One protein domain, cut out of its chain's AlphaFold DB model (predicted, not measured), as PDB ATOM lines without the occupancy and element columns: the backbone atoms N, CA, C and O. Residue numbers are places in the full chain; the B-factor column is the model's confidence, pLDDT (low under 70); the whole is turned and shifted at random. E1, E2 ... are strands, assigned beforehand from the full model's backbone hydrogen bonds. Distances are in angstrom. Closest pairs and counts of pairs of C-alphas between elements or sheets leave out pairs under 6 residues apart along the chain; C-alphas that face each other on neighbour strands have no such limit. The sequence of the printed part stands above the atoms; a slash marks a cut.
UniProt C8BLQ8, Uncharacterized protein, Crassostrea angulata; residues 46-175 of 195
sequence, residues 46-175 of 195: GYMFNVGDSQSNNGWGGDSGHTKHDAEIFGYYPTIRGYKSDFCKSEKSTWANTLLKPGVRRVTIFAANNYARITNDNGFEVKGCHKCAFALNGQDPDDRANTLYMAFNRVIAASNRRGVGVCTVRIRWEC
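Overview. This is residues 46 to 175 of the 195 residues of an uncharacterized protein of Crassostrea angulata (UniProt C8BLQ8). Two antiparallel sheets, one of four strands and one of three, form two layers that are only partly face to face, their strands running along roughly one line, and the long bent strand E8 leads from the E1 end of the first layer round towards the E4 side of the second. Long stretches with no named element link the strands and make much of the body. The printed part has 130 residues, with no named helix and eight named strands, E1 to E8 in order along the chain; the sheets run E3, E2, E1, E7 and E4, E5, E6, both all antiparallel. The class is all strand, though under half of the residues, 53 of 130, are in named elements. The whole is compact and rounded, with a radius of gyration of the C-alphas of 13.7 A and spans of 42 by 33 by 30 A.

Arrangement. The larger sheet holds, strand beside strand, E3 at residues 79 to 83, E2 at 72 to 76, E1 at 46 to 52 and E7 at 147 to 152; E3 and E7 are its edge strands. E1, E2 and E3 form a meander, each strand the antiparallel neighbour of the one before. E2 and E1 are a hairpin at 169 degrees between their directions; N 73 and O 51 are 2.8 A apart, within hydrogen-bond range. E2 and E3, also a hairpin, stand at 157 degrees, with N 74 and O 81 at 2.8 A. On the other side of E1, E7 is antiparallel to it at 170 degrees, with N 149 and O 52 at 2.7 A. From edge to edge of this sheet the strands' lines turn by 26 degrees. The smaller sheet holds E4 at residues 106 to 112, E5 at 115 to 120 and E6 at 125 to 129, a second meander with E5 as its inner strand. The hairpin E4 and E5 stands at 171 degrees, with N 110 and O 117 at 2.8 A; the hairpin E5 and E6 stands at 178 degrees, with N 118 and O 126 at 2.8 A. E4 is apart from E1, from E2 and from E3, and only just apart from E7, at 8.5 A. E8, residues 163 to 174, pairs with no named strand and bends by 66 degrees at residue 167. Its closest C-alphas to E1 are those of Gly 163 and Gly 46, 4.2 A apart. Its closest approach to E7 is between the C-alphas of Val 166 and Phe 152, 6.5 A. E4 and E8 are near each other, with 16 pairs of C-alphas within 10 A.

Along the chain. E1 begins at C-alpha 46, (-18.817, -50.382, 18.953), and is 17.5 A long from first to last C-alpha. E2 measures 12.4 A and E3 13.4 A. E4 begins at C-alpha 106, (-4.313, -41.358, 16.485), and measures 19.9 A; E5 measures 17.3 A, E6 13.7 A and E7 16.5 A. E8, the longest strand by residues, spans 28.0 A and ends at C-alpha 174, (2.621, -35.040, 31.281).

Size, cuts and confidence. The two C-alphas farthest apart are those of Gly 103 and Pro 141, 41.9 A. The printed part has no cut. The links E1 to E2, E3 to E4 and E6 to E7 are long, with 19, 22 and 17 residues; E7 to E8 is short, and the other three are tight. The mean pLDDT of the printed part is 84.3; 15 residues are under 70, among them 62 to 63, 92 to 98 and 143 to 145.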
ATOM      1  N   GLY A  46     -18.366 -50.335  17.562       94.69
ATOM      2  CA  GLY A  46     -18.817 -50.382  18.953       94.69
ATOM      3  C   GLY A  46     -17.961 -49.532  19.893       94.69
ATOM      4  O   GLY A  46     -17.513 -48.446  19.522       94.69
ATOM      5  N   TYR A  47     -17.761 -50.028  21.118       94.62
ATOM      6  CA  TYR A  47     -16.995 -49.334  22.156       94.62
ATOM      7  C   TYR A  47     -15.491 -49.509  21.943       94.62
ATOM      8  O   TYR A  47     -14.928 -50.564  22.232       94.62
ATOM      9  N   MET A  48     -14.843 -48.462  21.444       95.19
ATOM     10  CA  MET A  48     -13.410 -48.450  21.158       95.19
ATOM     11  C   MET A  48     -12.570 -48.203  22.411       95.19
ATOM     12  O   MET A  48     -11.504 -48.788  22.559       95.19
ATOM     13  N   PHE A  49     -13.038 -47.358  23.323       95.12
ATOM     14  CA  PHE A  49     -12.376 -47.117  24.601       95.12
ATOM     15  C   PHE A  49     -13.351 -46.503  25.595       95.12
ATOM     16  O   PHE A  49     -14.402 -45.976  25.213       95.12
ATOM     17  N   ASN A  50     -12.951 -46.517  26.858       94.44
ATOM     18  CA  ASN A  50     -13.657 -45.895  27.951       94.44
ATOM     19  C   ASN A  50     -12.663 -45.462  29.032       94.44
ATOM     20  O   ASN A  50     -11.848 -46.266  29.473       94.44
ATOM     21  N   VAL A  51     -12.715 -44.191  29.412       94.44
ATOM     22  CA  VAL A  51     -11.879 -43.554  30.425       94.44
ATOM     23  C   VAL A  51     -12.808 -42.856  31.408       94.44
ATOM     24  O   VAL A  51     -13.642 -42.063  30.980       94.44
ATOM     25  N   GLY A  52     -12.675 -43.136  32.695       92.19
ATOM     26  CA  GLY A  52     -13.551 -42.578  33.718       92.19
ATOM     27  C   GLY A  52     -12.922 -42.613  35.099       92.19
ATOM     28  O   GLY A  52     -11.930 -43.311  35.305       92.19
ATOM     29  N   ASP A  53     -13.458 -41.837  36.028       88.62
ATOM     30  CA  ASP A  53     -13.042 -41.813  37.437       88.62
ATOM     31  C   ASP A  53     -13.862 -42.765  38.325       88.62
ATOM     32  O   ASP A  53     -13.610 -42.851  39.520       88.62
ATOM     33  N   SER A  54     -14.749 -43.574  37.729       89.31
ATOM     34  CA  SER A  54     -15.446 -44.664  38.414       89.31
ATOM     35  C   SER A  54     -15.174 -46.041  37.802       89.31
ATOM     36  O   SER A  54     -15.180 -46.245  36.581       89.31
ATOM     37  N   GLN A  55     -15.043 -47.052  38.670       89.19
ATOM     38  CA  GLN A  55     -14.968 -48.458  38.261       89.19
ATOM     39  C   GLN A  55     -16.249 -48.988  37.600       89.19
ATOM     40  O   GLN A  55     -16.223 -50.067  37.004       89.19
ATOM     41  N   SER A  56     -17.356 -48.256  37.713       88.25
ATOM     42  CA  SER A  56     -18.677 -48.647  37.216       88.25
ATOM     43  C   SER A  56     -19.088 -47.946  35.927       88.25
ATOM     44  O   SER A  56     -20.133 -48.276  35.355       88.25
ATOM     45  N   ASN A  57     -18.235 -47.050  35.423       89.38
ATOM     46  CA  ASN A  57     -18.417 -46.407  34.132       89.38
ATOM     47  C   ASN A  57     -18.619 -47.451  33.012       89.38
ATOM     48  O   ASN A  57     -17.977 -48.510  32.951       89.38
ATOM     49  N   ASN A  58     -19.609 -47.204  32.156       88.56
ATOM     50  CA  ASN A  58     -20.133 -48.207  31.231       88.56
ATOM     51  C   ASN A  58     -20.544 -47.651  29.856       88.56
ATOM     52  O   ASN A  58     -21.103 -48.394  29.044       88.56
ATOM     53  N   GLY A  59     -20.300 -46.375  29.583       82.94
ATOM     54  CA  GLY A  59     -20.632 -45.671  28.349       82.94
ATOM     55  C   GLY A  59     -22.059 -45.123  28.288       82.94
ATOM     56  O   GLY A  59     -22.520 -44.787  27.197       82.94
ATOM     57  N   TRP A  60     -22.800 -45.116  29.401       84.25
ATOM     58  CA  TRP A  60     -24.185 -44.616  29.492       84.25
ATOM     59  C   TRP A  60     -24.374 -43.584  30.617       84.25
ATOM     60  O   TRP A  60     -25.514 -43.270  30.954       84.25
ATOM     61  N   GLY A  61     -23.286 -43.057  31.194       72.00
ATOM     62  CA  GLY A  61     -23.366 -42.071  32.281       72.00
ATOM     63  C   GLY A  61     -23.989 -42.665  33.541       72.00
ATOM     64  O   GLY A  61     -24.829 -42.039  34.179       72.00
ATOM     65  N   GLY A  62     -23.669 -43.932  33.807       63.75
ATOM     66  CA  GLY A  62     -24.143 -44.659  34.970       63.75
ATOM     67  C   GLY A  62     -22.982 -45.243  35.756       63.75
ATOM     68  O   GLY A  62     -21.988 -45.682  35.177       63.75
ATOM     69  N   ASP A  63     -23.182 -45.294  37.065       65.94
ATOM     70  CA  ASP A  63     -22.153 -45.630  38.046       65.94
ATOM     71  C   ASP A  63     -22.587 -46.753  39.026       65.94
ATOM     72  O   ASP A  63     -21.825 -47.255  39.849       65.94
ATOM     73  N   SER A  64     -23.818 -47.259  38.916       77.00
ATOM     74  CA  SER A  64     -24.354 -48.287  39.831       77.00
ATOM     75  C   SER A  64     -24.245 -47.916  41.329       77.00
ATOM     76  O   SER A  64     -24.323 -48.806  42.170       77.00
ATOM     77  N   GLY A  65     -24.073 -46.628  41.661       74.62
ATOM     78  CA  GLY A  65     -24.027 -46.105  43.030       74.62
ATOM     79  C   GLY A  65     -22.672 -46.210  43.738       74.62
ATOM     80  O   GLY A  65     -22.651 -46.162  44.963       74.62
ATOM     81  N   HIS A  66     -21.569 -46.376  43.010       78.44
ATOM     82  CA  HIS A  66     -20.217 -46.415  43.571       78.44
ATOM     83  C   HIS A  66     -19.664 -45.036  43.928       78.44
ATOM     84  O   HIS A  66     -18.889 -44.936  44.870       78.44
ATOM     85  N   THR A  67     -20.031 -44.000  43.182       80.62
ATOM     86  CA  THR A  67     -19.645 -42.617  43.434       80.62
ATOM     87  C   THR A  67     -20.539 -41.629  42.684       80.62
ATOM     88  O   THR A  67     -21.115 -41.911  41.638       80.62
ATOM     89  N   LYS A  68     -20.638 -40.406  43.208       83.12
ATOM     90  CA  LYS A  68     -21.248 -39.272  42.489       83.12
ATOM     91  C   LYS A  68     -20.250 -38.519  41.603       83.12
ATOM     92  O   LYS A  68     -20.626 -37.554  40.938       83.12
ATOM     93  N   HIS A  69     -18.980 -38.906  41.655       81.06
ATOM     94  CA  HIS A  69     -17.883 -38.410  40.841       81.06
ATOM     95  C   HIS A  69     -17.556 -39.448  39.760       81.06
ATOM     96  O   HIS A  69     -16.567 -40.159  39.850       81.06
ATOM     97  N   ASP A  70     -18.456 -39.576  38.787       84.62
ATOM     98  CA  ASP A  70     -18.472 -40.637  37.773       84.62
ATOM     99  C   ASP A  70     -18.366 -40.091  36.340       84.62
ATOM    100  O   ASP A  70     -18.993 -40.593  35.398       84.62
ATOM    101  N   ALA A  71     -17.569 -39.037  36.169       88.81
ATOM    102  CA  ALA A  71     -17.310 -38.468  34.861       88.81
ATOM    103  C   ALA A  71     -16.665 -39.507  33.926       88.81
ATOM    104  O   ALA A  71     -15.740 -40.240  34.269       88.81
ATOM    105  N   GLU A  72     -17.126 -39.531  32.681       90.31
ATOM    106  CA  GLU A  72     -16.746 -40.556  31.715       90.31
ATOM    107  C   GLU A  72     -16.435 -39.932  30.358       90.31
ATOM    108  O   GLU A  72     -17.096 -38.996  29.921       90.31
ATOM    109  N   ILE A  73     -15.456 -40.477  29.643       91.88
ATOM    110  CA  ILE A  73     -15.207 -40.239  28.222       91.88
ATOM    111  C   ILE A  73     -15.110 -41.600  27.545       91.88
ATOM    112  O   ILE A  73     -14.364 -42.480  27.974       91.88
ATOM    113  N   PHE A  74     -15.850 -41.803  26.463       92.69
ATOM    114  CA  PHE A  74     -15.849 -43.073  25.748       92.69
ATOM    115  C   PHE A  74     -15.991 -42.882  24.243       92.69
ATOM    116  O   PHE A  74     -16.687 -41.993  23.744       92.69
ATOM    117  N   GLY A  75     -15.315 -43.754  23.504       92.62
ATOM    118  CA  GLY A  75     -15.424 -43.842  22.059       92.62
ATOM    119  C   GLY A  75     -16.474 -44.871  21.679       92.62
ATOM    120  O   GLY A  75     -16.238 -46.064  21.857       92.62
ATOM    121  N   TYR A  76     -17.598 -44.428  21.121       92.69
ATOM    122  CA  TYR A  76     -18.548 -45.301  20.435       92.69
ATOM    123  C   TYR A  76     -18.526 -44.947  18.954       92.69
ATOM    124  O   TYR A  76     -19.045 -43.900  18.560       92.69
ATOM    125  N   TYR A  77     -17.867 -45.787  18.154       91.81
ATOM    126  CA  TYR A  77     -17.554 -45.485  16.756       91.81
ATOM    127  C   TYR A  77     -18.777 -44.937  15.986       91.81
ATOM    128  O   TYR A  77     -19.846 -45.547  16.067       91.81
ATOM    129  N   PRO A  78     -18.646 -43.822  15.230       91.19
ATOM    130  CA  PRO A  78     -17.440 -43.018  14.950       91.19
ATOM    131  C   PRO A  78     -17.258 -41.796  15.877       91.19
ATOM    132  O   PRO A  78     -16.544 -40.844  15.544       91.19
ATOM    133  N   THR A  79     -17.914 -41.795  17.034       89.00
ATOM    134  CA  THR A  79     -18.063 -40.618  17.894       89.00
ATOM    135  C   THR A  79     -17.335 -40.795  19.219       89.00
ATOM    136  O   THR A  79     -17.266 -41.894  19.770       89.00
ATOM    137  N   ILE A  80     -16.832 -39.689  19.766       90.50
ATOM    138  CA  ILE A  80     -16.427 -39.630  21.168       90.50
ATOM    139  C   ILE A  80     -17.508 -38.886  21.937       90.50
ATOM    140  O   ILE A  80     -17.924 -37.786  21.567       90.50
ATOM    141  N   ARG A  81     -17.974 -39.526  22.999       88.00
ATOM    142  CA  ARG A  81     -18.949 -38.991  23.940       88.00
ATOM    143  C   ARG A  81     -18.278 -38.882  25.298       88.00
ATOM    144  O   ARG A  81     -17.248 -39.508  25.545       88.00
ATOM    145  N   GLY A  82     -18.876 -38.108  26.179       87.62
ATOM    146  CA  GLY A  82     -18.570 -38.206  27.591       87.62
ATOM    147  C   GLY A  82     -19.841 -38.211  28.412       87.62
ATOM    148  O   GLY A  82     -20.928 -38.299  27.854       87.62
ATOM    149  N   TYR A  83     -19.687 -38.095  29.716       87.31
ATOM    150  CA  TYR A  83     -20.715 -37.761  30.684       87.31
ATOM    151  C   TYR A  83     -20.036 -36.967  31.792       87.31
ATOM    152  O   TYR A  83     -18.913 -37.276  32.189       87.31
ATOM    153  N   LYS A  84     -20.689 -35.892  32.235       84.94
ATOM    154  CA  LYS A  84     -20.322 -35.231  33.488       84.94
ATOM    155  C   LYS A  84     -20.740 -36.122  34.650       84.94
ATOM    156  O   LYS A  84     -21.657 -36.924  34.502       84.94
ATOM    157  N   SER A  85     -20.108 -35.899  35.792       84.38
ATOM    158  CA  SER A  85     -20.480 -36.556  37.035       84.38
ATOM    159  C   SER A  85     -21.927 -36.251  37.454       84.38
ATOM    160  O   SER A  85     -22.495 -35.216  37.075       84.38
ATOM    161  N   ASP A  86     -22.476 -37.073  38.344       84.19
ATOM    162  CA  ASP A  86     -23.831 -36.964  38.898       84.19
ATOM    163  C   ASP A  86     -24.214 -35.566  39.416       84.19
ATOM    164  O   ASP A  86     -25.364 -35.138  39.277       84.19
ATOM    165  N   PHE A  87     -23.249 -34.814  39.951       80.56
ATOM    166  CA  PHE A  87     -23.430 -33.429  40.417       80.56
ATOM    167  C   PHE A  87     -23.888 -32.432  39.340       80.56
ATOM    168  O   PHE A  87     -24.391 -31.362  39.682       80.56
ATOM    169  N   CYS A  88     -23.711 -32.757  38.057       81.44
ATOM    170  CA  CYS A  88     -24.066 -31.895  36.933       81.44
ATOM    171  C   CYS A  88     -24.937 -32.610  35.888       81.44
ATOM    172  O   CYS A  88     -24.903 -32.244  34.714       81.44
ATOM    173  N   LYS A  89     -25.744 -33.604  36.291       72.69
ATOM    174  CA  LYS A  89     -26.646 -34.358  35.395       72.69
ATOM    175  C   LYS A  89     -27.554 -33.488  34.517       72.69
ATOM    176  O   LYS A  89     -27.856 -33.864  33.389       72.69
ATOM    177  N   SER A  90     -27.997 -32.336  35.025       69.75
ATOM    178  CA  SER A  90     -28.852 -31.393  34.291       69.75
ATOM    179  C   SER A  90     -28.092 -30.552  33.264       69.75
ATOM    180  O   SER A  90     -28.704 -29.923  32.398       69.75
ATOM    181  N   GLU A  91     -26.763 -30.520  33.336       71.12
ATOM    182  CA  GLU A  91     -25.958 -29.726  32.432       71.12
ATOM    183  C   GLU A  91     -25.697 -30.479  31.131       71.12
ATOM    184  O   GLU A  91     -25.223 -31.620  31.106       71.12
ATOM    185  N   LYS A  92     -25.908 -29.783  30.010       60.34
ATOM    186  CA  LYS A  92     -25.437 -30.275  28.718       60.34
ATOM    187  C   LYS A  92     -23.931 -30.476  28.800       60.34
ATOM    188  O   LYS A  92     -23.183 -29.679  29.372       60.34
ATOM    189  N   SER A  93     -23.501 -31.574  28.224       60.03
ATOM    190  CA  SER A  93     -22.102 -31.932  28.168       60.03
ATOM    191  C   SER A  93     -21.623 -31.759  26.725       60.03
ATOM    192  O   SER A  93     -22.394 -31.924  25.778       60.03
ATOM    193  N   THR A  94     -20.389 -31.289  26.558       56.06
ATOM    194  CA  THR A  94     -19.871 -30.852  25.256       56.06
ATOM    195  C   THR A  94     -19.259 -32.040  24.525       56.06
ATOM    196  O   THR A  94     -18.347 -32.679  25.047       56.06
ATOM    197  N   TRP A  95     -19.755 -32.344  23.324       64.19
ATOM    198  CA  TRP A  95     -19.408 -33.560  22.582       64.19
ATOM    199  C   TRP A  95     -18.672 -33.274  21.287       64.19
ATOM    200  O   TRP A  95     -18.900 -32.255  20.638       64.19
ATOM    201  N   ALA A  96     -17.853 -34.237  20.871       59.56
ATOM    202  CA  ALA A  96     -17.090 -34.164  19.642       59.56
ATOM    203  C   ALA A  96     -17.582 -35.235  18.659       59.56
ATOM    204  O   ALA A  96     -17.157 -36.397  18.675       59.56
ATOM    205  N   ASN A  97     -18.504 -34.835  17.785       61.81
ATOM    206  CA  ASN A  97     -18.929 -35.675  16.674       61.81
ATOM    207  C   ASN A  97     -17.749 -35.844  15.701       61.81
ATOM    208  O   ASN A  97     -17.102 -34.866  15.346       61.81
ATOM    209  N   THR A  98     -17.490 -37.079  15.253       67.44
ATOM    210  CA  THR A  98     -16.493 -37.460  14.221       67.44
ATOM    211  C   THR A  98     -15.015 -37.601  14.621       67.44
ATOM    212  O   THR A  98     -14.184 -37.850  13.746       67.44
ATOM    213  N   LEU A  99     -14.651 -37.559  15.909       79.75
ATOM    214  CA  LEU A  99     -13.244 -37.748  16.311       79.75
ATOM    215  C   LEU A  99     -12.662 -39.142  16.002       79.75
ATOM    216  O   LEU A  99     -11.442 -39.275  16.002       79.75
ATOM    217  N   LEU A 100     -13.494 -40.155  15.719       86.19
ATOM    218  CA  LEU A 100     -13.061 -41.522  15.379       86.19
ATOM    219  C   LEU A 100     -13.365 -41.911  13.924       86.19
ATOM    220  O   LEU A 100     -13.307 -43.096  13.586       86.19
ATOM    221  N   LYS A 101     -13.692 -40.934  13.066       87.12
ATOM    222  CA  LYS A 101     -14.033 -41.173  11.656       87.12
ATOM    223  C   LYS A 101     -12.917 -41.924  10.902       87.12
ATOM    224  O   LYS A 101     -11.751 -41.842  11.311       87.12
ATOM    225  N   PRO A 102     -13.243 -42.611   9.790       88.38
ATOM    226  CA  PRO A 102     -12.233 -43.198   8.912       88.38
ATOM    227  C   PRO A 102     -11.114 -42.201   8.573       88.38
ATOM    228  O   PRO A 102     -11.366 -41.010   8.386       88.38
ATOM    229  N   GLY A 103      -9.871 -42.683   8.546       89.12
ATOM    230  CA  GLY A 103      -8.678 -41.868   8.283       89.12
ATOM    231  C   GLY A 103      -7.982 -41.287   9.522       89.12
ATOM    232  O   GLY A 103      -6.791 -41.025   9.451       89.12
ATOM    233  N   VAL A 104      -8.656 -41.148  10.671       93.19
ATOM    234  CA  VAL A 104      -7.991 -40.782  11.946       93.19
ATOM    235  C   VAL A 104      -7.128 -41.953  12.417       93.19
ATOM    236  O   VAL A 104      -7.697 -43.004  12.692       93.19
ATOM    237  N   ARG A 105      -5.806 -41.830  12.556       95.94
ATOM    238  CA  ARG A 105      -4.931 -42.925  13.034       95.94
ATOM    239  C   ARG A 105      -4.553 -42.791  14.499       95.94
ATOM    240  O   ARG A 105      -4.194 -43.795  15.118       95.94
ATOM    241  N   ARG A 106      -4.659 -41.595  15.080       95.94
ATOM    242  CA  ARG A 106      -4.313 -41.358  16.485       95.94
ATOM    243  C   ARG A 106      -5.325 -40.454  17.170       95.94
ATOM    244  O   ARG A 106      -5.607 -39.360  16.693       95.94
ATOM    245  N   VAL A 107      -5.783 -40.880  18.343       95.31
ATOM    246  CA  VAL A 107      -6.537 -40.048  19.289       95.31
ATOM    247  C   VAL A 107      -5.763 -39.969  20.593       95.31
ATOM    248  O   VAL A 107      -5.297 -40.987  21.095       95.31
ATOM    249  N   THR A 108      -5.648 -38.773  21.151       94.50
ATOM    250  CA  THR A 108      -4.974 -38.537  22.427       94.50
ATOM    251  C   THR A 108      -5.968 -37.948  23.414       94.50
ATOM    252  O   THR A 108      -6.640 -36.968  23.095       94.50
ATOM    253  N   ILE A 109      -6.054 -38.533  24.608       93.12
ATOM    254  CA  ILE A 109      -6.800 -37.980  25.740       93.12
ATOM    255  C   ILE A 109      -5.805 -37.483  26.779       93.12
ATOM    256  O   ILE A 109      -4.889 -38.201  27.170       93.12
ATOM    257  N   PHE A 110      -6.023 -36.263  27.239       89.12
ATOM    258  CA  PHE A 110      -5.382 -35.675  28.398       89.12
ATOM    259  C   PHE A 110      -6.417 -35.618  29.515       89.12
ATOM    260  O   PHE A 110      -7.452 -34.967  29.355       89.12
ATOM    261  N   ALA A 111      -6.151 -36.304  30.619       88.56
ATOM    262  CA  ALA A 111      -7.016 -36.339  31.791       88.56
ATOM    263  C   ALA A 111      -6.288 -35.721  32.985       88.56
ATOM    264  O   ALA A 111      -5.149 -36.079  33.294       88.56
ATOM    265  N   ALA A 112      -6.950 -34.784  33.651       84.12
ATOM    266  CA  ALA A 112      -6.495 -34.203  34.901       84.12
ATOM    267  C   ALA A 112      -7.706 -33.847  35.766       84.12
ATOM    268  O   ALA A 112      -8.856 -33.968  35.342       84.12
ATOM    269  N   ASN A 113      -7.448 -33.409  36.994       82.81
ATOM    270  CA  ASN A 113      -8.521 -33.004  37.882       82.81
ATOM    271  C   ASN A 113      -9.376 -31.886  37.267       82.81
ATOM    272  O   ASN A 113      -8.836 -30.861  36.853       82.81
ATOM    273  N   ASN A 114     -10.696 -32.071  37.243       81.00
ATOM    274  CA  ASN A 114     -11.679 -31.164  36.652       81.00
ATOM    275  C   ASN A 114     -11.399 -30.803  35.181       81.00
ATOM    276  O   ASN A 114     -11.914 -29.800  34.688       81.00
ATOM    277  N   TYR A 115     -10.602 -31.600  34.464       82.75
ATOM    278  CA  TYR A 115     -10.140 -31.262  33.123       82.75
ATOM    279  C   TYR A 115     -10.053 -32.480  32.209       82.75
ATOM    280  O   TYR A 115      -9.530 -33.535  32.572       82.75
ATOM    281  N   ALA A 116     -10.480 -32.278  30.966       85.50
ATOM    282  CA  ALA A 116     -10.180 -33.189  29.883       85.50
ATOM    283  C   ALA A 116      -9.870 -32.426  28.597       85.50
ATOM    284  O   ALA A 116     -10.493 -31.406  28.283       85.50
ATOM    285  N   ARG A 117      -8.942 -32.968  27.812       86.75
ATOM    286  CA  ARG A 117      -8.686 -32.552  26.433       86.75
ATOM    287  C   ARG A 117      -8.546 -33.773  25.551       86.75
ATOM    288  O   ARG A 117      -7.941 -34.764  25.938       86.75
ATOM    289  N   ILE A 118      -9.107 -33.690  24.358       90.56
ATOM    290  CA  ILE A 118      -9.099 -34.744  23.359       90.56
ATOM    291  C   ILE A 118      -8.596 -34.130  22.066       90.56
ATOM    292  O   ILE A 118      -9.127 -33.117  21.613       90.56
ATOM    293  N   THR A 119      -7.585 -34.746  21.473       91.62
ATOM    294  CA  THR A 119      -7.043 -34.341  20.175       91.62
ATOM    295  C   THR A 119      -6.956 -35.530  19.235       91.62
ATOM    296  O   THR A 119      -6.889 -36.675  19.690       91.62
ATOM    297  N   ASN A 120      -6.894 -35.285  17.929       93.06
ATOM    298  CA  ASN A 120      -6.548 -36.320  16.958       93.06
ATOM    299  C   ASN A 120      -5.508 -35.842  15.936       93.06
ATOM    300  O   ASN A 120      -5.139 -34.670  15.888       93.06
ATOM    301  N   ASP A 121      -5.003 -36.772  15.134       93.69
ATOM    302  CA  ASP A 121      -4.015 -36.518  14.079       93.69
ATOM    303  C   ASP A 121      -4.559 -35.777  12.849       93.69
ATOM    304  O   ASP A 121      -3.774 -35.342  12.016       93.69
ATOM    305  N   ASN A 122      -5.870 -35.545  12.781       90.69
ATOM    306  CA  ASN A 122      -6.500 -34.687  11.776       90.69
ATOM    307  C   ASN A 122      -6.654 -33.228  12.246       90.69
ATOM    308  O   ASN A 122      -7.396 -32.464  11.632       90.69
ATOM    309  N   GLY A 123      -5.995 -32.843  13.345       85.19
ATOM    310  CA  GLY A 123      -5.982 -31.467  13.847       85.19
ATOM    311  C   GLY A 123      -7.219 -31.059  14.650       85.19
ATOM    312  O   GLY A 123      -7.376 -29.879  14.956       85.19
ATOM    313  N   PHE A 124      -8.096 -31.998  15.017       86.19
ATOM    314  CA  PHE A 124      -9.219 -31.683  15.900       86.19
ATOM    315  C   PHE A 124      -8.768 -31.587  17.353       86.19
ATOM    316  O   PHE A 124      -7.970 -32.400  17.823       86.19
ATOM    317  N   GLU A 125      -9.376 -30.654  18.081       85.62
ATOM    318  CA  GLU A 125      -9.207 -30.487  19.516       85.62
ATOM    319  C   GLU A 125     -10.550 -30.158  20.172       85.62
ATOM    320  O   GLU A 125     -11.282 -29.278  19.720       85.62
ATOM    321  N   VAL A 126     -10.843 -30.839  21.276       82.81
ATOM    322  CA  VAL A 126     -11.901 -30.461  22.212       82.81
ATOM    323  C   VAL A 126     -11.313 -30.479  23.610       82.81
ATOM    324  O   VAL A 126     -10.685 -31.454  24.009       82.81
ATOM    325  N   LYS A 127     -11.515 -29.405  24.367       82.38
ATOM    326  CA  LYS A 127     -11.077 -29.307  25.759       82.38
ATOM    327  C   LYS A 127     -12.164 -28.699  26.620       82.38
ATOM    328  O   LYS A 127     -12.943 -27.872  26.153       82.38
ATOM    329  N   GLY A 128     -12.189 -29.097  27.881       73.81
ATOM    330  CA  GLY A 128     -13.126 -28.581  28.863       73.81
ATOM    331  C   GLY A 128     -12.525 -28.636  30.254       73.81
ATOM    332  O   GLY A 128     -11.920 -29.634  30.641       73.81
ATOM    333  N   CYS A 129     -12.716 -27.552  30.999       75.81
ATOM    334  CA  CYS A 129     -12.483 -27.509  32.432       75.81
ATOM    335  C   CYS A 129     -13.836 -27.341  33.120       75.81
ATOM    336  O   CYS A 129     -14.581 -26.417  32.793       75.81
ATOM    337  N   HIS A 130     -14.176 -28.238  34.040       78.00
ATOM    338  CA  HIS A 130     -15.461 -28.216  34.723       78.00
ATOM    339  C   HIS A 130     -15.385 -28.902  36.085       78.00
ATOM    340  O   HIS A 130     -14.771 -29.955  36.210       78.00
ATOM    341  N   LYS A 131     -16.110 -28.378  37.079       76.62
ATOM    342  CA  LYS A 131     -16.222 -28.967  38.433       76.62
ATOM    343  C   LYS A 131     -16.809 -30.390  38.480       76.62
ATOM    344  O   LYS A 131     -16.777 -31.021  39.524       76.62
ATOM    345  N   CYS A 132     -17.397 -30.834  37.370       79.69
ATOM    346  CA  CYS A 132     -18.029 -32.147  37.194       79.69
ATOM    347  C   CYS A 132     -17.360 -32.963  36.078       79.69
ATOM    348  O   CYS A 132     -17.974 -33.863  35.509       79.69
ATOM    349  N   ALA A 133     -16.146 -32.574  35.681       84.44
ATOM    350  CA  ALA A 133     -15.237 -33.481  34.993       84.44
ATOM    351  C   ALA A 133     -14.534 -34.362  36.048       84.44
ATOM    352  O   ALA A 133     -15.004 -34.444  37.179       84.44
ATOM    353  N   PHE A 134     -13.428 -35.013  35.684       85.75
ATOM    354  CA  PHE A 134     -12.818 -36.033  36.534       85.75
ATOM    355  C   PHE A 134     -12.407 -35.523  37.927       85.75
ATOM    356  O   PHE A 134     -11.670 -34.539  38.041       85.75
ATOM    357  N   ALA A 135     -12.803 -36.234  38.977       83.62
ATOM    358  CA  ALA A 135     -12.507 -35.951  40.378       83.62
ATOM    359  C   ALA A 135     -11.192 -36.605  40.830       83.62
ATOM    360  O   ALA A 135     -11.145 -37.485  41.684       83.62
ATOM    361  N   LEU A 136     -10.077 -36.153  40.262       83.25
ATOM    362  CA  LEU A 136      -8.760 -36.769  40.456       83.25
ATOM    363  C   LEU A 136      -7.925 -36.071  41.545       83.25
ATOM    364  O   LEU A 136      -6.694 -36.184  41.545       83.25
ATOM    365  N   ASN A 137      -8.567 -35.323  42.456       77.00
ATOM    366  CA  ASN A 137      -7.922 -34.526  43.515       77.00
ATOM    367  C   ASN A 137      -8.332 -34.855  44.969       77.00
ATOM    368  O   ASN A 137      -8.171 -34.046  45.876       77.00
ATOM    369  N   GLY A 138      -8.831 -36.049  45.228       72.31
ATOM    370  CA  GLY A 138      -9.229 -36.530  46.558       72.31
ATOM    371  C   GLY A 138     -10.636 -36.094  46.927       72.31
ATOM    372  O   GLY A 138     -10.954 -36.019  48.106       72.31
ATOM    373  N   GLN A 139     -11.430 -35.716  45.925       70.88
ATOM    374  CA  GLN A 139     -12.783 -35.199  46.113       70.88
ATOM    375  C   GLN A 139     -13.785 -36.326  46.362       70.88
ATOM    376  O   GLN A 139     -14.811 -36.086  46.989       70.88
ATOM    377  N   ASP A 140     -13.473 -37.537  45.900       71.88
ATOM    378  CA  ASP A 140     -14.285 -38.717  46.122       71.88
ATOM    379  C   ASP A 140     -13.970 -39.341  47.501       71.88
ATOM    380  O   ASP A 140     -12.831 -39.764  47.741       71.88
ATOM    381  N   PRO A 141     -14.938 -39.379  48.438       69.69
ATOM    382  CA  PRO A 141     -14.739 -40.016  49.736       69.69
ATOM    383  C   PRO A 141     -14.599 -41.544  49.641       69.69
ATOM    384  O   PRO A 141     -13.941 -42.130  50.513       69.69
ATOM    385  N   ASP A 142     -15.174 -42.155  48.599       71.50
ATOM    386  CA  ASP A 142     -15.233 -43.598  48.352       71.50
ATOM    387  C   ASP A 142     -14.055 -44.078  47.476       71.50
ATOM    388  O   ASP A 142     -13.563 -45.194  47.661       71.50
ATOM    389  N   ASP A 143     -13.500 -43.212  46.616       68.19
ATOM    390  CA  ASP A 143     -12.234 -43.426  45.887       68.19
ATOM    391  C   ASP A 143     -11.151 -42.411  46.297       68.19
ATOM    392  O   ASP A 143     -10.706 -41.539  45.542       68.19
ATOM    393  N   ARG A 144     -10.635 -42.575  47.522       60.91
ATOM    394  CA  ARG A 144      -9.527 -41.751  48.049       60.91
ATOM    395  C   ARG A 144      -8.247 -41.836  47.207       60.91
ATOM    396  O   ARG A 144      -7.368 -40.976  47.341       60.91
ATOM    397  N   ALA A 145      -8.109 -42.875  46.379       61.25
ATOM    398  CA  ALA A 145      -6.932 -43.116  45.552       61.25
ATOM    399  C   ALA A 145      -6.891 -42.231  44.296       61.25
ATOM    400  O   ALA A 145      -5.808 -42.079  43.720       61.25
ATOM    401  N   ASN A 146      -8.000 -41.568  43.939       78.38
ATOM    402  CA  ASN A 146      -8.101 -40.693  42.760       78.38
ATOM    403  C   ASN A 146      -7.789 -41.452  41.486       78.38
ATOM    404  O   ASN A 146      -6.875 -41.105  40.726       78.38
ATOM    405  N   THR A 147      -8.488 -42.565  41.341       87.38
ATOM    406  CA  THR A 147      -8.180 -43.555  40.332       87.38
ATOM    407  C   THR A 147      -8.847 -43.179  39.021       87.38
ATOM    408  O   THR A 147     -10.052 -42.986  38.950       87.38
ATOM    409  N   LEU A 148      -8.064 -43.133  37.948       91.25
ATOM    410  CA  LEU A 148      -8.594 -43.122  36.594       91.25
ATOM    411  C   LEU A 148      -8.645 -44.560  36.071       91.25
ATOM    412  O   LEU A 148      -7.611 -45.223  35.933       91.25
ATOM    413  N   TYR A 149      -9.843 -45.033  35.764       93.12
ATOM    414  CA  TYR A 149     -10.119 -46.329  35.164       93.12
ATOM    415  C   TYR A 149     -10.129 -46.203  33.644       93.12
ATOM    416  O   TYR A 149     -10.652 -45.247  33.072       93.12
ATOM    417  N   MET A 150      -9.526 -47.178  32.971       95.38
ATOM    418  CA  MET A 150      -9.394 -47.184  31.518       95.38
ATOM    419  C   MET A 150      -9.649 -48.581  30.965       95.38
ATOM    420  O   MET A 150      -9.116 -49.579  31.459       95.38
ATOM    421  N   ALA A 151     -10.419 -48.654  29.891       95.69
ATOM    422  CA  ALA A 151     -10.654 -49.873  29.140       95.69
ATOM    423  C   ALA A 151     -10.596 -49.587  27.633       95.69
ATOM    424  O   ALA A 151     -10.992 -48.518  27.172       95.69
ATOM    425  N   PHE A 152     -10.097 -50.550  26.859       96.25
ATOM    426  CA  PHE A 152      -9.919 -50.432  25.409       96.25
ATOM    427  C   PHE A 152     -10.604 -51.604  24.712       96.25
ATOM    428  O   PHE A 152     -10.548 -52.733  25.199       96.25
ATOM    429  N   ASN A 153     -11.269 -51.329  23.589       96.44
ATOM    430  CA  ASN A 153     -12.148 -52.246  22.853       96.44
ATOM    431  C   ASN A 153     -13.325 -52.794  23.697       96.44
ATOM    432  O   ASN A 153     -13.885 -53.858  23.422       96.44
ATOM    433  N   ARG A 154     -13.689 -52.066  24.759       94.81
ATOM    434  CA  ARG A 154     -14.820 -52.308  25.665       94.81
ATOM    435  C   ARG A 154     -15.008 -51.113  26.596       94.81
ATOM    436  O   ARG A 154     -14.172 -50.212  26.630       94.81
ATOM    437  N   VAL A 155     -16.070 -51.158  27.389       93.88
ATOM    438  CA  VAL A 155     -16.250 -50.277  28.551       93.88
ATOM    439  C   VAL A 155     -15.668 -50.900  29.823       93.88
ATOM    440  O   VAL A 155     -15.301 -52.085  29.836       93.88
ATOM    441  N   ILE A 156     -15.568 -50.110  30.893       92.88
ATOM    442  CA  ILE A 156     -14.960 -50.530  32.159       92.88
ATOM    443  C   ILE A 156     -15.815 -51.624  32.825       92.88
ATOM    444  O   ILE A 156     -15.320 -52.741  33.008       92.88
ATOM    445  N   ALA A 157     -17.100 -51.360  33.083       89.81
ATOM    446  CA  ALA A 157     -17.925 -52.177  33.985       89.81
ATOM    447  C   ALA A 157     -18.912 -53.165  33.333       89.81
ATOM    448  O   ALA A 157     -19.570 -53.926  34.036       89.81
ATOM    449  N   ALA A 158     -19.035 -53.196  32.001       84.56
ATOM    450  CA  ALA A 158     -19.995 -54.066  31.313       84.56
ATOM    451  C   ALA A 158     -19.309 -55.036  30.343       84.56
ATOM    452  O   ALA A 158     -18.688 -54.640  29.354       84.56
ATOM    453  N   SER A 159     -19.458 -56.337  30.601       78.62
ATOM    454  CA  SER A 159     -18.792 -57.398  29.835       78.62
ATOM    455  C   SER A 159     -19.336 -57.573  28.413       78.62
ATOM    456  O   SER A 159     -18.613 -58.095  27.563       78.62
ATOM    457  N   ASN A 160     -20.569 -57.136  28.141       89.06
ATOM    458  CA  ASN A 160     -21.240 -57.218  26.838       89.06
ATOM    459  C   ASN A 160     -21.041 -55.967  25.960       89.06
ATOM    460  O   ASN A 160     -21.299 -56.011  24.759       89.06
ATOM    461  N   ARG A 161     -20.553 -54.854  26.520       92.31
ATOM    462  CA  ARG A 161     -20.294 -53.610  25.784       92.31
ATOM    463  C   ARG A 161     -18.855 -53.602  25.278       92.31
ATOM    464  O   ARG A 161     -17.940 -53.110  25.935       92.31
ATOM    465  N   ARG A 162     -18.675 -54.208  24.105       94.69
ATOM    466  CA  ARG A 162     -17.378 -54.408  23.445       94.69
ATOM    467  C   ARG A 162     -17.293 -53.648  22.128       94.69
ATOM    468  O   ARG A 162     -18.294 -53.153  21.602       94.69
ATOM    469  N   GLY A 163     -16.087 -53.578  21.599       95.12
ATOM    470  CA  GLY A 163     -15.812 -53.034  20.285       95.12
ATOM    471  C   GLY A 163     -14.470 -53.505  19.757       95.12
ATOM    472  O   GLY A 163     -13.862 -54.434  20.282       95.12
ATOM    473  N   VAL A 164     -14.037 -52.856  18.690       95.44
ATOM    474  CA  VAL A 164     -12.736 -53.045  18.057       95.44
ATOM    475  C   VAL A 164     -12.295 -51.709  17.475       95.44
ATOM    476  O   VAL A 164     -13.136 -50.893  17.087       95.44
ATOM    477  N   GLY A 165     -10.985 -51.490  17.438       94.44
ATOM    478  CA  GLY A 165     -10.371 -50.402  16.688       94.44
ATOM    479  C   GLY A 165      -9.205 -49.721  17.392       94.44
ATOM    480  O   GLY A 165      -8.472 -49.005  16.725       94.44
ATOM    481  N   VAL A 166      -8.984 -49.946  18.692       96.56
ATOM    482  CA  VAL A 166      -7.739 -49.531  19.365       96.56
ATOM    483  C   VAL A 166      -6.723 -50.667  19.266       96.56
ATOM    484  O   VAL A 166      -6.953 -51.752  19.803       96.56
ATOM    485  N   CYS A 167      -5.602 -50.421  18.587       96.44
ATOM    486  CA  CYS A 167      -4.539 -51.409  18.360       96.44
ATOM    487  C   CYS A 167      -3.396 -51.274  19.365       96.44
ATOM    488  O   CYS A 167      -2.795 -52.259  19.785       96.44
ATOM    489  N   THR A 168      -3.061 -50.042  19.742       96.88
ATOM    490  CA  THR A 168      -1.968 -49.763  20.677       96.88
ATOM    491  C   THR A 168      -2.335 -48.577  21.541       96.88
ATOM    492  O   THR A 168      -2.954 -47.623  21.069       96.88
ATOM    493  N   VAL A 169      -1.923 -48.631  22.803       97.06
ATOM    494  CA  VAL A 169      -2.091 -47.540  23.756       97.06
ATOM    495  C   VAL A 169      -0.732 -47.197  24.343       97.06
ATOM    496  O   VAL A 169       0.011 -48.087  24.753       97.06
ATOM    497  N   ARG A 170      -0.408 -45.905  24.387       95.50
ATOM    498  CA  ARG A 170       0.722 -45.375  25.151       95.50
ATOM    499  C   ARG A 170       0.181 -44.458  26.231       95.50
ATOM    500  O   ARG A 170      -0.604 -43.560  25.945       95.50
ATOM    501  N   ILE A 171       0.597 -44.701  27.466       91.81
ATOM    502  CA  ILE A 171       0.158 -43.943  28.634       91.81
ATOM    503  C   ILE A 171       1.395 -43.315  29.259       91.81
ATOM    504  O   ILE A 171       2.382 -44.011  29.499       91.81
ATOM    505  N   ARG A 172       1.352 -42.009  29.512       84.00
ATOM    506  CA  ARG A 172       2.437 -41.294  30.188       84.00
ATOM    507  C   ARG A 172       1.909 -40.139  31.019       84.00
ATOM    508  O   ARG A 172       0.876 -39.556  30.702       84.00
ATOM    509  N   TRP A 173       2.645 -39.796  32.063       79.88
ATOM    510  CA  TRP A 173       2.425 -38.551  32.780       79.88
ATOM    511  C   TRP A 173       2.995 -37.391  31.960       79.88
ATOM    512  O   TRP A 173       4.129 -37.464  31.497       79.88
ATOM    513  N   GLU A 174       2.203 -36.342  31.787       72.94
ATOM    514  CA  GLU A 174       2.621 -35.040  31.281       72.94
ATOM    515  C   GLU A 174       2.659 -34.082  32.479       72.94
ATOM    516  O   GLU A 174       1.686 -33.950  33.235       72.94
ATOM    517  N   CYS A 175       3.791 -33.413  32.665       60.12
ATOM    518  CA  CYS A 175       3.809 -32.181  33.435       60.12
ATOM    519  C   CYS A 175       3.344 -31.084  32.474       60.12
ATOM    520  O   CYS A 175       3.886 -31.015  31.373       60.12
TER     521      CYS A 175